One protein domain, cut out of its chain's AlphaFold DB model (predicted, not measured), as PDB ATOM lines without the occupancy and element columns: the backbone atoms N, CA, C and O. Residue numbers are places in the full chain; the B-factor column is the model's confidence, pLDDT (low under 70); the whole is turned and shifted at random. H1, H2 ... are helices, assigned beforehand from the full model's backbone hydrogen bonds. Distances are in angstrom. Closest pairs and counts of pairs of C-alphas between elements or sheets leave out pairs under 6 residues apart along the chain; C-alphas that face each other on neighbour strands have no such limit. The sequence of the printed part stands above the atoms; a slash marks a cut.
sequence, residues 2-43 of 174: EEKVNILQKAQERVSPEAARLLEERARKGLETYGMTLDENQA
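What this domain is: This is residues 2 to 43 of the 174 residues of an uncharacterized protein of Meiothermus luteus (UniProt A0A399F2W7). A long helix, H2, makes one side of the model, and the short helix H1 folds back beside its first half as an uneven helical hairpin. Residues 35 to 43, after H2, turn back on the same side of H2 as H1, while residues 2 to 5, before H1, form a tail leading away from H2. The printed part has 42 residues with two named helices, H1 then H2 along the chain, and no named strand; the class is all helix. The whole is only just compact, close to loose, with a radius of gyration of the C-alphas of 10.9 A, and spans 27 by 27 by 16 A.

How they stand to each other: H2, residues 17 to 34, touches H1, residues 7 to 12, with its residues 19 to 27 alone. The closest C-alphas of the two helices are those of Ala 20 and Gln 12, 4.6 A apart. Their lines stand at a shallow tilt of 30 degrees, and they run opposite ways as a helical hairpin. Their centres are 10.7 A apart. In H1 and H2 every O i to N i+4 pair is within hydrogen-bond range.

Where its parts are: H2 begins at C-alpha 17 at (124.459, 207.127, 164.631) and ends at C-alpha 34 at (149.436, 212.127, 166.762), 25.6 A from first to last C-alpha. H1 begins at C-alpha 7 at (136.554, 206.915, 175.618) and measures 8.8 A from first to last C-alpha.

The domain as a whole: The two C-alphas farthest apart are those of Glu 2 and Thr 33, at 29.7 A. The link from H1 to H2, four residues, is tight. The printed part has no cut. Its mean pLDDT is 82.1, and residues 2 to 5 are under 70.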
ATOM      1  N   GLU A   2     136.752 192.612 182.753       45.00
ATOM      2  CA  GLU A   2     135.887 193.703 182.285       45.00
ATOM      3  C   GLU A   2     136.564 194.357 181.087       45.00
ATOM      4  O   GLU A   2     137.694 194.837 181.184       45.00
ATOM      5  N   GLU A   3     135.898 194.303 179.940       50.78
ATOM      6  CA  GLU A   3     136.320 195.017 178.749       50.78
ATOM      7  C   GLU A   3     136.223 196.509 179.078       50.78
ATOM      8  O   GLU A   3     135.141 197.038 179.341       50.78
ATOM      9  N   LYS A   4     137.373 197.185 179.196       56.19
ATOM     10  CA  LYS A   4     137.390 198.628 179.429       56.19
ATOM     11  C   LYS A   4     136.774 199.294 178.204       56.19
ATOM     12  O   LYS A   4     137.436 199.414 177.180       56.19
ATOM     13  N   VAL A   5     135.530 199.744 178.340       63.06
ATOM     14  CA  VAL A   5     134.870 200.612 177.360       63.06
ATOM     15  C   VAL A   5     135.746 201.851 177.166       63.06
ATOM     16  O   VAL A   5     135.942 202.621 178.120       63.06
ATOM     17  N   ASN A   6     136.307 202.010 175.964       84.31
ATOM     18  CA  ASN A   6     137.211 203.116 175.650       84.31
ATOM     19  C   ASN A   6     136.441 204.449 175.553       84.31
ATOM     20  O   ASN A   6     135.208 204.477 175.462       84.31
ATOM     21  N   ILE A   7     137.156 205.573 175.621       87.00
ATOM     22  CA  ILE A   7     136.554 206.915 175.618       87.00
ATOM     23  C   ILE A   7     135.737 207.178 174.341       87.00
ATOM     24  O   ILE A   7     134.667 207.782 174.427       87.00
ATOM     25  N   LEU A   8     136.195 206.696 173.181       87.38
ATOM     26  CA  LEU A   8     135.472 206.828 171.911       87.38
ATOM     27  C   LEU A   8     134.113 206.120 171.962       87.38
ATOM     28  O   LEU A   8     133.108 206.729 171.610       87.38
ATOM     29  N   GLN A   9     134.058 204.884 172.461       88.50
ATOM     30  CA  GLN A   9     132.807 204.133 172.571       88.50
ATOM     31  C   GLN A   9     131.800 204.855 173.481       88.50
ATOM     32  O   GLN A   9     130.639 205.022 173.113       88.50
ATOM     33  N   LYS A  10     132.257 205.396 174.620       89.38
ATOM     34  CA  LYS A  10     131.408 206.209 175.513       89.38
ATOM     35  C   LYS A  10     130.881 207.479 174.846       89.38
ATOM     36  O   LYS A  10     129.795 207.939 175.193       89.38
ATOM     37  N   ALA A  11     131.658 208.088 173.951       87.81
ATOM     38  CA  ALA A  11     131.231 209.267 173.204       87.81
ATOM     39  C   ALA A  11     130.212 208.901 172.114       87.81
ATOM     40  O   ALA A  11     129.222 209.607 171.948       87.81
ATOM     41  N   GLN A  12     130.413 207.776 171.422       90.38
ATOM     42  CA  GLN A  12     129.499 207.272 170.393       90.38
ATOM     43  C   GLN A  12     128.108 206.945 170.951       90.38
ATOM     44  O   GLN A  12     127.114 207.238 170.298       90.38
ATOM     45  N   GLU A  13     128.024 206.420 172.175       92.94
ATOM     46  CA  GLU A  13     126.751 206.138 172.860       92.94
ATOM     47  C   GLU A  13     125.924 207.398 173.188       92.94
ATOM     48  O   GLU A  13     124.743 207.288 173.503       92.94
ATOM     49  N   ARG A  14     126.524 208.596 173.134       87.62
ATOM     50  CA  ARG A  14     125.871 209.871 173.498       87.62
ATOM     51  C   ARG A  14     125.368 210.680 172.311       87.62
ATOM     52  O   ARG A  14     124.802 211.751 172.514       87.62
ATOM     53  N   VAL A  15     125.619 210.223 171.093       85.38
ATOM     54  CA  VAL A  15     125.315 210.978 169.877       85.38
ATOM     55  C   VAL A  15     124.508 210.126 168.906       85.38
ATOM     56  O   VAL A  15     124.419 208.908 169.043       85.38
ATOM     57  N   SER A  16     123.913 210.765 167.900       89.25
ATOM     58  CA  SER A  16     123.204 210.044 166.843       89.25
ATOM     59  C   SER A  16     124.148 209.096 166.078       89.25
ATOM     60  O   SER A  16     125.358 209.341 166.019       89.25
ATOM     61  N   PRO A  17     123.628 208.046 165.412       89.38
ATOM     62  CA  PRO A  17     124.459 207.127 164.631       89.38
ATOM     63  C   PRO A  17     125.308 207.816 163.552       89.38
ATOM     64  O   PRO A  17     126.416 207.376 163.258       89.38
ATOM     65  N   GLU A  18     124.811 208.907 162.966       89.25
ATOM     66  CA  GLU A  18     125.555 209.698 161.982       89.25
ATOM     67  C   GLU A  18     126.755 210.408 162.625       89.25
ATOM     68  O   GLU A  18     127.886 210.265 162.160       89.25
ATOM     69  N   ALA A  19     126.537 211.087 163.754       83.25
ATOM     70  CA  ALA A  19     127.605 211.730 164.512       83.25
ATOM     71  C   ALA A  19     128.614 210.712 165.076       83.25
ATOM     72  O   ALA A  19     129.815 210.981 165.082       83.25
ATOM     73  N   ALA A  20     128.168 209.517 165.475       90.38
ATOM     74  CA  ALA A  20     129.040 208.444 165.957       90.38
ATOM     75  C   ALA A  20     130.048 207.977 164.890       90.38
ATOM     76  O   ALA A  20     131.209 207.698 165.212       90.38
ATOM     77  N   ARG A  21     129.638 207.942 163.613       91.38
ATOM     78  CA  ARG A  21     130.530 207.629 162.482       91.38
ATOM     79  C   ARG A  21     131.541 208.742 162.226       91.38
ATOM     80  O   ARG A  21     132.708 208.458 161.961       91.38
ATOM     81  N   LEU A  22     131.120 210.003 162.346       90.31
ATOM     82  CA  LEU A  22     132.027 211.150 162.235       90.31
ATOM     83  C   LEU A  22     133.057 211.169 163.376       90.31
ATOM     84  O   LEU A  22     134.230 211.453 163.130       90.31
ATOM     85  N   LEU A  23     132.653 210.810 164.600       87.62
ATOM     86  CA  LEU A  23     133.565 210.651 165.740       87.62
ATOM     87  C   LEU A  23     134.626 209.574 165.480       87.62
ATOM     88  O   LEU A  23     135.803 209.804 165.755       87.62
ATOM     89  N   GLU A  24     134.240 208.429 164.912       89.62
ATOM     90  CA  GLU A  24     135.178 207.356 164.559       89.62
ATOM     91  C   GLU A  24     136.195 207.812 163.503       89.62
ATOM     92  O   GLU A  24     137.403 207.610 163.653       89.62
ATOM     93  N   GLU A  25     135.730 208.495 162.452       90.12
ATOM     94  CA  GLU A  25     136.616 209.027 161.418       90.12
ATOM     95  C   GLU A  25     137.596 210.060 161.992       90.12
ATOM     96  O   GLU A  25     138.786 210.042 161.659       90.12
ATOM     97  N   ARG A  26     137.118 210.944 162.876       87.69
ATOM     98  CA  ARG A  26     137.958 211.930 163.565       87.69
ATOM     99  C   ARG A  26     138.986 211.264 164.475       87.69
ATOM    100  O   ARG A  26     140.145 211.669 164.438       87.69
ATOM    101  N   ALA A  27     138.604 210.228 165.222       86.62
ATOM    102  CA  ALA A  27     139.525 209.475 166.069       86.62
ATOM    103  C   ALA A  27     140.634 208.807 165.244       86.62
ATOM    104  O   ALA A  27     141.807 208.891 165.606       86.62
ATOM    105  N   ARG A  28     140.288 208.226 164.088       86.50
ATOM    106  CA  ARG A  28     141.267 207.655 163.153       86.50
ATOM    107  C   ARG A  28     142.237 208.709 162.615       86.50
ATOM    108  O   ARG A  28     143.440 208.478 162.641       86.50
ATOM    109  N   LYS A  29     141.745 209.880 162.193       84.12
ATOM    110  CA  LYS A  29     142.607 211.000 161.760       84.12
ATOM    111  C   LYS A  29     143.528 211.481 162.886       84.12
ATOM    112  O   LYS A  29     144.692 211.788 162.644       84.12
ATOM    113  N   GLY A  30     143.020 211.526 164.119       79.75
ATOM    114  CA  GLY A  30     143.813 211.836 165.308       79.75
ATOM    115  C   GLY A  30     144.939 210.826 165.534       79.75
ATOM    116  O   GLY A  30     146.078 211.231 165.742       79.75
ATOM    117  N   LEU A  31     144.650 209.529 165.397       82.94
ATOM    118  CA  LEU A  31     145.654 208.467 165.481       82.94
ATOM    119  C   LEU A  31     146.714 208.589 164.375       82.94
ATOM    120  O   LEU A  31     147.899 208.447 164.652       82.94
ATOM    121  N   GLU A  32     146.311 208.897 163.141       84.31
ATOM    122  CA  GLU A  32     147.239 209.131 162.023       84.31
ATOM    123  C   GLU A  32     148.140 210.357 162.254       84.31
ATOM    124  O   GLU A  32     149.304 210.347 161.863       84.31
ATOM    125  N   THR A  33     147.616 211.401 162.906       80.38
ATOM    126  CA  THR A  33     148.327 212.672 163.124       80.38
ATOM    127  C   THR A  33     149.251 212.620 164.342       80.38
ATOM    128  O   THR A  33     150.392 213.070 164.276       80.38
ATOM    129  N   TYR A  34     148.766 212.076 165.459       77.69
ATOM    130  CA  TYR A  34     149.436 212.127 166.762       77.69
ATOM    131  C   TYR A  34     149.998 210.773 167.213       77.69
ATOM    132  O   TYR A  34     150.689 210.703 168.226       77.69
ATOM    133  N   GLY A  35     149.713 209.691 166.481       82.31
ATOM    134  CA  GLY A  35     150.214 208.345 166.769       82.31
ATOM    135  C   GLY A  35     149.619 207.692 168.018       82.31
ATOM    136  O   GLY A  35     150.059 206.608 168.389       82.31
ATOM    137  N   MET A  36     148.646 208.334 168.670       80.94
ATOM    138  CA  MET A  36     148.024 207.854 169.904       80.94
ATOM    139  C   MET A  36     146.530 208.177 169.952       80.94
ATOM    140  O   MET A  36     146.062 209.157 169.367       80.94
ATOM    141  N   THR A  37     145.781 207.359 170.681       81.00
ATOM    142  CA  THR A  37     144.369 207.592 171.000       81.00
ATOM    143  C   THR A  37     144.202 208.491 172.232       81.00
ATOM    144  O   THR A  37     145.121 208.684 173.031       81.00
ATOM    145  N   LEU A  38     142.989 209.018 172.437       78.31
ATOM    146  CA  LEU A  38     142.631 209.765 173.652       78.31
ATOM    147  C   LEU A  38     142.777 208.935 174.936       78.31
ATOM    148  O   LEU A  38     143.043 209.518 175.991       78.31
ATOM    149  N   ASP A  39     142.605 207.613 174.847       80.06
ATOM    150  CA  ASP A  39     142.789 206.666 175.953       80.06
ATOM    151  C   ASP A  39     144.270 206.475 176.329       80.06
ATOM    152  O   ASP A  39     144.580 206.195 177.485       80.06
ATOM    153  N   GLU A  40     145.182 206.639 175.369       78.56
ATOM    154  CA  GLU A  40     146.631 206.467 175.555       78.56
ATOM    155  C   GLU A  40     147.340 207.766 175.943       78.56
ATOM    156  O   GLU A  40     148.421 207.734 176.534       78.56
ATOM    157  N   ASN A  41     146.734 208.913 175.630       77.00
ATOM    158  CA  ASN A  41     147.268 210.214 175.999       77.00
ATOM    159  C   ASN A  41     147.358 210.342 177.540       77.00
ATOM    160  O   ASN A  41     146.379 210.144 178.261       77.00
ATOM    161  N   GLN A  42     148.535 210.690 178.065       77.31
ATOM    162  CA  GLN A  42     148.780 210.836 179.507       77.31
ATOM    163  C   GLN A  42     148.561 212.263 180.031       77.31
ATOM    164  O   GLN A  42     148.906 212.542 181.179       77.31
ATOM    165  N   ALA A  43     147.983 213.154 179.219       76.25
ATOM    166  CA  ALA A  43     147.672 214.518 179.623       76.25
ATOM    167  C   ALA A  43     146.843 214.531 180.924       76.25
ATOM    168  O   ALA A  43     145.856 213.779 181.028       76.25
TER     169      ALA A  43